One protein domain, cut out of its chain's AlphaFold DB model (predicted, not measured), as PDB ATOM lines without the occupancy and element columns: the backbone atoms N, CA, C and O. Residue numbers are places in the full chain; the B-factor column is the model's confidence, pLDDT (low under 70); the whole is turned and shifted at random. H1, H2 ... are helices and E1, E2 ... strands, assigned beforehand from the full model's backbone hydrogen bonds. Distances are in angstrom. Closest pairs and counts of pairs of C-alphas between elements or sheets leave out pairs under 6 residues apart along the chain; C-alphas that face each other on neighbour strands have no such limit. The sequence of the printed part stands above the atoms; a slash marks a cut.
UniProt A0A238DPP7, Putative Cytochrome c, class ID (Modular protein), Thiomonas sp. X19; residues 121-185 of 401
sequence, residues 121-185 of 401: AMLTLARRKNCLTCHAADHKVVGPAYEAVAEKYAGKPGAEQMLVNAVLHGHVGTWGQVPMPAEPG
ATOM      1  N   ALA A 121      15.689  53.811  19.347       52.28
ATOM      2  CA  ALA A 121      15.901  54.733  18.227       52.28
ATOM      3  C   ALA A 121      15.506  54.103  16.878       52.28
ATOM      4  O   ALA A 121      14.914  54.766  16.021       52.28
ATOM      5  N   MET A 122      15.769  52.802  16.709       62.66
ATOM      6  CA  MET A 122      15.370  52.040  15.521       62.66
ATOM      7  C   MET A 122      13.847  51.875  15.424       62.66
ATOM      8  O   MET A 122      13.264  52.108  14.364       62.66
ATOM      9  N   LEU A 123      13.181  51.559  16.538       68.69
ATOM     10  CA  LEU A 123      11.719  51.470  16.615       68.69
ATOM     11  C   LEU A 123      11.028  52.818  16.358       68.69
ATOM     12  O   LEU A 123       9.996  52.870  15.684       68.69
ATOM     13  N   THR A 124      11.620  53.918  16.821       65.75
ATOM     14  CA  THR A 124      11.118  55.274  16.553       65.75
ATOM     15  C   THR A 124      11.164  55.609  15.059       65.75
ATOM     16  O   THR A 124      10.187  56.111  14.493       65.75
ATOM     17  N   LEU A 125      12.273  55.291  14.380       70.88
ATOM     18  CA  LEU A 125      12.385  55.466  12.930       70.88
ATOM     19  C   LEU A 125      11.374  54.586  12.177       70.88
ATOM     20  O   LEU A 125      10.670  55.089  11.298       70.88
ATOM     21  N   ALA A 126      11.240  53.316  12.569       76.75
ATOM     22  CA  ALA A 126      10.275  52.380  11.996       76.75
ATOM     23  C   ALA A 126       8.821  52.866  12.130       76.75
ATOM     24  O   ALA A 126       8.027  52.716  11.201       76.75
ATOM     25  N   ARG A 127       8.465  53.497  13.259       77.12
ATOM     26  CA  ARG A 127       7.146  54.120  13.449       77.12
ATOM     27  C   ARG A 127       6.945  55.297  12.494       77.12
ATOM     28  O   ARG A 127       5.918  55.357  11.825       77.12
ATOM     29  N   ARG A 128       7.925  56.204  12.384       71.56
ATOM     30  CA  ARG A 128       7.852  57.380  11.492       71.56
ATOM     31  C   ARG A 128       7.761  57.011  10.012       71.56
ATOM     32  O   ARG A 128       7.078  57.697   9.258       71.56
ATOM     33  N   LYS A 129       8.423  55.928   9.605       79.25
ATOM     34  CA  LYS A 129       8.381  55.381   8.239       79.25
ATOM     35  C   LYS A 129       7.226  54.403   8.011       79.25
ATOM     36  O   LYS A 129       7.116  53.799   6.956       79.25
ATOM     37  N   ASN A 130       6.321  54.283   8.986       79.06
ATOM     38  CA  ASN A 130       5.119  53.459   8.906       79.06
ATOM     39  C   ASN A 130       5.390  51.946   8.730       79.06
ATOM     40  O   ASN A 130       4.478  51.183   8.399       79.06
ATOM     41  N   CYS A 131       6.616  51.489   9.016       83.81
ATOM     42  CA  CYS A 131       7.036  50.091   8.913       83.81
ATOM     43  C   CYS A 131       6.284  49.188   9.908       83.81
ATOM     44  O   CYS A 131       6.044  48.013   9.624       83.81
ATOM     45  N   LEU A 132       5.839  49.753  11.038       87.06
ATOM     46  CA  LEU A 132       5.087  49.037  12.080       87.06
ATOM     47  C   LEU A 132       3.677  48.590  11.656       87.06
ATOM     48  O   LEU A 132       3.002  47.881  12.394       87.06
ATOM     49  N   THR A 133       3.224  48.971  10.459       84.81
ATOM     50  CA  THR A 133       1.978  48.437   9.879       84.81
ATOM     51  C   THR A 133       2.126  46.961   9.503       84.81
ATOM     52  O   THR A 133       1.171  46.192   9.591       84.81
ATOM     53  N   CYS A 134       3.328  46.563   9.078       89.31
ATOM     54  CA  CYS A 134       3.607  45.225   8.559       89.31
ATOM     55  C   CYS A 134       4.637  44.459   9.398       89.31
ATOM     56  O   CYS A 134       4.735  43.244   9.239       89.31
ATOM     57  N   HIS A 135       5.381  45.135  10.275       90.50
ATOM     58  CA  HIS A 135       6.417  44.559  11.131       90.50
ATOM     59  C   HIS A 135       6.155  44.874  12.607       90.50
ATOM     60  O   HIS A 135       5.563  45.897  12.932       90.50
ATOM     61  N   ALA A 136       6.646  44.020  13.502       85.94
ATOM     62  CA  ALA A 136       6.703  44.285  14.938       85.94
ATOM     63  C   ALA A 136       8.111  43.980  15.472       85.94
ATOM     64  O   ALA A 136       8.949  43.438  14.749       85.94
ATOM     65  N   ALA A 137       8.386  44.349  16.724       84.50
ATOM     66  CA  ALA A 137       9.676  44.067  17.355       84.50
ATOM     67  C   ALA A 137       9.924  42.558  17.492       84.50
ATOM     68  O   ALA A 137      10.949  42.059  17.037       84.50
ATOM     69  N   ASP A 138       8.932  41.849  18.021       83.44
ATOM     70  CA  ASP A 138       9.059  40.539  18.665       83.44
ATOM     71  C   ASP A 138       8.216  39.435  18.002       83.44
ATOM     72  O   ASP A 138       8.424  38.247  18.238       83.44
ATOM     73  N   HIS A 139       7.267  39.786  17.128       87.81
ATOM     74  CA  HIS A 139       6.412  38.812  16.451       87.81
ATOM     75  C   HIS A 139       6.167  39.135  14.973       87.81
ATOM     76  O   HIS A 139       6.334  40.256  14.493       87.81
ATOM     77  N   LYS A 140       5.783  38.106  14.215       87.75
ATOM     78  CA  LYS A 140       5.436  38.241  12.799       87.75
ATOM     79  C   LYS A 140       4.041  38.855  12.655       87.75
ATOM     80  O   LYS A 140       3.097  38.350  13.258       87.75
ATOM     81  N   VAL A 141       3.910  39.871  11.800       85.94
ATOM     82  CA  VAL A 141       2.613  40.458  11.415       85.94
ATOM     83  C   VAL A 141       2.318  40.106   9.955       85.94
ATOM     84  O   VAL A 141       1.704  39.078   9.677       85.94
ATOM     85  N   VAL A 142       2.826  40.906   9.015       87.69
ATOM     86  CA  VAL A 142       2.860  40.581   7.579       87.69
ATOM     87  C   VAL A 142       4.294  40.215   7.193       87.69
ATOM     88  O   VAL A 142       4.551  39.134   6.660       87.69
ATOM     89  N   GLY A 143       5.234  41.095   7.538       85.50
ATOM     90  CA  GLY A 143       6.672  40.868   7.509       85.50
ATOM     91  C   GLY A 143       7.204  40.247   8.811       85.50
ATOM     92  O   GLY A 143       6.461  40.103   9.789       85.50
ATOM     93  N   PRO A 144       8.481  39.821   8.826       90.81
ATOM     94  CA  PRO A 144       9.126  39.246  10.007       90.81
ATOM     95  C   PRO A 144       9.260  40.252  11.157       90.81
ATOM     96  O   PRO A 144       9.299  41.463  10.930       90.81
ATOM     97  N   ALA A 145       9.399  39.725  12.376       90.31
ATOM     98  CA  ALA A 145       9.798  40.502  13.545       90.31
ATOM     99  C   ALA A 145      11.210  41.085  13.362       90.31
ATOM    100  O   ALA A 145      12.062  40.428  12.756       90.31
ATOM    101  N   TYR A 146      11.483  42.269  13.913       87.69
ATOM    102  CA  TYR A 146      12.835  42.843  13.892       87.69
ATOM    103  C   TYR A 146      13.852  41.939  14.590       87.69
ATOM    104  O   TYR A 146      14.950  41.751  14.068       87.69
ATOM    105  N   GLU A 147      13.467  41.302  15.695       86.31
ATOM    106  CA  GLU A 147      14.300  40.322  16.401       86.31
ATOM    107  C   GLU A 147      14.639  39.111  15.523       86.31
ATOM    108  O   GLU A 147      15.796  38.706  15.451       86.31
ATOM    109  N   ALA A 148      13.675  38.594  14.756       84.12
ATOM    110  CA  ALA A 148      13.908  37.472  13.844       84.12
ATOM    111  C   ALA A 148      14.844  37.848  12.681       84.12
ATOM    112  O   ALA A 148      15.625  37.020  12.204       84.12
ATOM    113  N   VAL A 149      14.778  39.096  12.203       88.69
ATOM    114  CA  VAL A 149      15.739  39.616  11.220       88.69
ATOM    115  C   VAL A 149      17.122  39.722  11.859       88.69
ATOM    116  O   VAL A 149      18.083  39.208  11.291       88.69
ATOM    117  N   ALA A 150      17.225  40.315  13.049       84.50
ATOM    118  CA  ALA A 150      18.490  40.436  13.765       84.50
ATOM    119  C   ALA A 150      19.140  39.063  13.995       84.50
ATOM    120  O   ALA A 150      20.302  38.880  13.651       84.50
ATOM    121  N   GLU A 151      18.380  38.073  14.461       87.88
ATOM    122  CA  GLU A 151      18.859  36.706  14.682       87.88
ATOM    123  C   GLU A 151      19.325  36.040  13.379       87.88
ATOM    124  O   GLU A 151      20.429  35.499  13.304       87.88
ATOM    125  N   LYS A 152      18.529  36.125  12.303       86.88
ATOM    126  CA  LYS A 152      18.875  35.502  11.014       86.88
ATOM    127  C   LYS A 152      20.136  36.094  10.388       86.88
ATOM    128  O   LYS A 152      20.814  35.392   9.629       86.88
ATOM    129  N   TYR A 153      20.414  37.371  10.632       84.75
ATOM    130  CA  TYR A 153      21.505  38.110   9.998       84.75
ATOM    131  C   TYR A 153      22.677  38.429  10.940       84.75
ATOM    132  O   TYR A 153      23.691  38.956  10.478       84.75
ATOM    133  N   ALA A 154      22.590  38.044  12.216       82.81
ATOM    134  CA  ALA A 154      23.646  38.220  13.202       82.81
ATOM    135  C   ALA A 154      24.977  37.621  12.717       82.81
ATOM    136  O   ALA A 154      25.047  36.467  12.292       82.81
ATOM    137  N   GLY A 155      26.041  38.429  12.761       79.00
ATOM    138  CA  GLY A 155      27.401  38.007  12.415       79.00
ATOM    139  C   GLY A 155      27.652  37.703  10.932       79.00
ATOM    140  O   GLY A 155      28.745  37.251  10.594       79.00
ATOM    141  N   LYS A 156      26.686  37.940  10.029       82.31
ATOM    142  CA  LYS A 156      26.864  37.695   8.590       82.31
ATOM    143  C   LYS A 156      27.532  38.897   7.901       82.31
ATOM    144  O   LYS A 156      26.968  39.993   7.932       82.31
ATOM    145  N   PRO A 157      28.687  38.717   7.229       80.12
ATOM    146  CA  PRO A 157      29.335  39.795   6.484       80.12
ATOM    147  C   PRO A 157      28.409  40.372   5.405       80.12
ATOM    148  O   PRO A 157      27.767  39.621   4.672       80.12
ATOM    149  N   GLY A 158      28.325  41.702   5.309       78.88
ATOM    150  CA  GLY A 158      27.508  42.395   4.303       78.88
ATOM    151  C   GLY A 158      25.989  42.348   4.531       78.88
ATOM    152  O   GLY A 158      25.235  42.836   3.689       78.88
ATOM    153  N   ALA A 159      25.522  41.792   5.655       77.62
ATOM    154  CA  ALA A 159      24.094  41.699   5.951       77.62
ATOM    155  C   ALA A 159      23.412  43.066   6.070       77.62
ATOM    156  O   ALA A 159      22.293  43.231   5.594       77.62
ATOM    157  N   GLU A 160      24.091  44.053   6.651       75.12
ATOM    158  CA  GLU A 160      23.578  45.418   6.765       75.12
ATOM    159  C   GLU A 160      23.266  46.015   5.387       75.12
ATOM    160  O   GLU A 160      22.131  46.407   5.126       75.12
ATOM    161  N   GLN A 161      24.231  45.980   4.463       74.75
ATOM    162  CA  GLN A 161      24.052  46.495   3.105       74.75
ATOM    163  C   GLN A 161      22.910  45.780   2.369       74.75
ATOM    164  O   GLN A 161      22.138  46.410   1.649       74.75
ATOM    165  N   MET A 162      22.779  44.465   2.569       76.25
ATOM    166  CA  MET A 162      21.698  43.666   1.991       76.25
ATOM    167  C   MET A 162      20.325  44.090   2.524       76.25
ATOM    168  O   MET A 162      19.385  44.240   1.744       76.25
ATOM    169  N   LEU A 163      20.206  44.294   3.838       84.50
ATOM    170  CA  LEU A 163      18.961  44.713   4.481       84.50
ATOM    171  C   LEU A 163      18.580  46.141   4.082       84.50
ATOM    172  O   LEU A 163      17.426  46.382   3.736       84.50
ATOM    173  N   VAL A 164      19.547  47.061   4.042       79.81
ATOM    174  CA  VAL A 164      19.342  48.424   3.533       79.81
ATOM    175  C   VAL A 164      18.842  48.378   2.091       79.81
ATOM    176  O   VAL A 164      17.844  49.014   1.763       79.81
ATOM    177  N   ASN A 165      19.474  47.571   1.236       76.75
ATOM    178  CA  ASN A 165      19.070  47.446  -0.159       76.75
ATOM    179  C   ASN A 165      17.644  46.888  -0.308       76.75
ATOM    180  O   ASN A 165      16.887  47.362  -1.155       76.75
ATOM    181  N   ALA A 166      17.268  45.922   0.536       83.38
ATOM    182  CA  ALA A 166      15.921  45.362   0.577       83.38
ATOM    183  C   ALA A 166      14.870  46.399   1.004       83.38
ATOM    184  O   ALA A 166      13.786  46.429   0.431       83.38
ATOM    185  N   VAL A 167      15.178  47.262   1.978       85.31
ATOM    186  CA  VAL A 167      14.281  48.351   2.410       85.31
ATOM    187  C   VAL A 167      14.125  49.406   1.311       85.31
ATOM    188  O   VAL A 167      13.010  49.824   1.006       85.31
ATOM    189  N   LEU A 168      15.228  49.800   0.672       78.88
ATOM    190  CA  LEU A 168      15.215  50.839  -0.360       78.88
ATOM    191  C   LEU A 168      14.476  50.409  -1.631       78.88
ATOM    192  O   LEU A 168      13.757  51.214  -2.212       78.88
ATOM    193  N   HIS A 169      14.625  49.154  -2.057       79.00
ATOM    194  CA  HIS A 169      14.119  48.697  -3.358       79.00
ATOM    195  C   HIS A 169      12.938  47.729  -3.263       79.00
ATOM    196  O   HIS A 169      12.399  47.303  -4.286       79.00
ATOM    197  N   GLY A 170      12.503  47.407  -2.047       84.06
ATOM    198  CA  GLY A 170      11.526  46.358  -1.807       84.06
ATOM    199  C   GLY A 170      12.140  44.966  -1.956       84.06
ATOM    200  O   GLY A 170      13.266  44.781  -2.419       84.06
ATOM    201  N   HIS A 171      11.400  43.952  -1.514       84.94
ATOM    202  CA  HIS A 171      11.923  42.591  -1.439       84.94
ATOM    203  C   HIS A 171      10.804  41.536  -1.396       84.94
ATOM    204  O   HIS A 171       9.766  41.749  -0.775       84.94
ATOM    205  N   VAL A 172      11.026  40.358  -1.987       83.69
ATOM    206  CA  VAL A 172      10.118  39.194  -1.915       83.69
ATOM    207  C   VAL A 172      10.919  37.886  -1.819       83.69
ATOM    208  O   VAL A 172      12.020  37.800  -2.351       83.69
ATOM    209  N   GLY A 173      10.394  36.863  -1.132       80.25
ATOM    210  CA  GLY A 173      10.953  35.501  -1.129       80.25
ATOM    211  C   GLY A 173      11.503  35.030   0.222       80.25
ATOM    212  O   GLY A 173      11.008  34.055   0.780       80.25
ATOM    213  N   THR A 174      12.481  35.729   0.806       82.75
ATOM    214  CA  THR A 174      13.202  35.290   2.031       82.75
ATOM    215  C   THR A 174      12.331  35.104   3.278       82.75
ATOM    216  O   THR A 174      12.715  34.353   4.180       82.75
ATOM    217  N   TRP A 175      11.183  35.782   3.348       82.81
ATOM    218  CA  TRP A 175      10.270  35.761   4.500       82.81
ATOM    219  C   TRP A 175       8.813  35.442   4.122       82.81
ATOM    220  O   TRP A 175       7.918  35.490   4.971       82.81
ATOM    221  N   GLY A 176       8.580  35.084   2.855       81.44
ATOM    222  CA  GLY A 176       7.265  34.790   2.294       81.44
ATOM    223  C   GLY A 176       7.074  35.354   0.885       81.44
ATOM    224  O   GLY A 176       7.952  36.014   0.331       81.44
ATOM    225  N   GLN A 177       5.894  35.081   0.323       78.88
ATOM    226  CA  GLN A 177       5.497  35.503  -1.028       78.88
ATOM    227  C   GLN A 177       4.849  36.894  -1.068       78.88
ATOM    228  O   GLN A 177       4.587  37.420  -2.143       78.88
ATOM    229  N   VAL A 178       4.578  37.494   0.096       77.19
ATOM    230  CA  VAL A 178       4.051  38.860   0.178       77.19
ATOM    231  C   VAL A 178       5.211  39.833  -0.064       77.19
ATOM    232  O   VAL A 178       6.173  39.799   0.707       77.19
ATOM    233  N   PRO A 179       5.164  40.669  -1.119       82.88
ATOM    234  CA  PRO A 179       6.240  41.605  -1.411       82.88
ATOM    235  C   PRO A 179       6.263  42.744  -0.385       82.88
ATOM    236  O   PRO A 179       5.233  43.344  -0.079       82.88
ATOM    237  N   MET A 180       7.453  43.059   0.121       86.69
ATOM    238  CA  MET A 180       7.718  44.281   0.874       86.69
ATOM    239  C   MET A 180       7.895  45.437  -0.124       86.69
ATOM    240  O   MET A 180       8.732  45.309  -1.025       86.69
ATOM    241  N   PRO A 181       7.124  46.533  -0.012       83.81
ATOM    242  CA  PRO A 181       7.249  47.676  -0.910       83.81
ATOM    243  C   PRO A 181       8.576  48.417  -0.693       83.81
ATOM    244  O   PRO A 181       9.141  48.381   0.397       83.81
ATOM    245  N   ALA A 182       9.049  49.094  -1.738       81.81
ATOM    246  CA  ALA A 182      10.192  50.001  -1.676       81.81
ATOM    247  C   ALA A 182       9.841  51.287  -0.909       81.81
ATOM    248  O   ALA A 182       8.719  51.790  -1.031       81.81
ATOM    249  N   GLU A 183      10.803  51.855  -0.181       70.44
ATOM    250  CA  GLU A 183      10.664  53.191   0.405       70.44
ATOM    251  C   GLU A 183      10.594  54.270  -0.700       70.44
ATOM    252  O   GLU A 183      11.500  54.376  -1.534       70.44
ATOM    253  N   PRO A 184       9.541  55.104  -0.746       56.50
ATOM    254  CA  PRO A 184       9.416  56.130  -1.770       56.50
ATOM    255  C   PRO A 184      10.378  57.304  -1.511       56.50
ATOM    256  O   PRO A 184      10.183  58.089  -0.585       56.50
ATOM    257  N   GLY A 185      11.368  57.486  -2.395       53.91
ATOM    258  CA  GLY A 185      12.030  58.783  -2.603       53.91
ATOM    259  C   GLY A 185      13.391  59.029  -1.940       53.91
ATOM    260  O   GLY A 185      13.747  60.192  -1.771       53.91
TER     261      GLY A 185
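AT A GLANCE: This is residues 121 to 185 of the 401 residues of the protein "Putative Cytochrome c, class ID (Modular protein)" of Thiomonas sp. X19 (UniProt A0A238DPP7). The backbone is folded over like an open C: H1, the long loop of residues 129 to 145 and H2 make one half, H3 and the small hairpin of E1 and E2 make the other, and the turn of residues 154 to 158 joins them. H2 and H3 come together near this turn as a V, while H1 and the hairpin lie away from it and the middle between the halves is open. The printed part has 65 residues, with three named helices and then two named strands, in the order H1, H2, H3, E1, E2; the sheet E1 - E2 is antiparallel, and the class is mixed, helices and strands. The whole is compact, with a radius of gyration of the C-alphas of 11.4 A and a rounded outline of 28 by 24 by 24 A.

HOW THE PARTS SIT: H1, residues 121 to 128, touches no helix. H2, residues 146 to 153, is apart from H1. H3, residues 159 to 169, is close to H2 but not clearly touching it; their closest C-alphas, those of Tyr 153 and Ala 159, are 6.0 A apart. The two helices run opposite ways at a steep tilt of 56 degrees. H1 and H3 are apart. E1, residues 171 to 173, and E2, residues 176 to 180, form a hairpin, antiparallel at 177 degrees between their directions. The C-alphas of Val 172 and Pro 179 face each other at 4.6 A. N 171 and O 180, at 3.0 A, and N 180 and O 171, at 2.8 A, are within hydrogen-bond range. The closest C-alphas of H3 and E2 are those of Val 167 and Met 180, 7.9 A apart. Both strands are apart from H1 and from H2. In H1, H2 and H3 every O i to N i+4 pair is within hydrogen-bond range.

IN THESE COORDINATES: H1 begins at C-alpha 121, (15.901, 54.733, 18.227), and is 10.8 A long from first to last C-alpha. H2 begins at C-alpha 146, (12.835, 42.843, 13.892), and is 10.6 A long. H3, the longest helix with 11 residues, is 15.3 A long. E1 is 7.2 A long. E2 is 9.6 A long and ends at C-alpha 180, (7.718, 44.281, 0.874).

THE WHOLE: The two C-alphas farthest apart, those of Gly 155 and Gly 185, are 29.9 A apart. The printed part has no cut. The link from H1 to H2, 17 residues, is long; those from H2 to H3, H3 to E1 and E1 to E2 are tight. The mean pLDDT of the printed part is 80.4, and residues 121 to 124 and 184 to 185 are under 70.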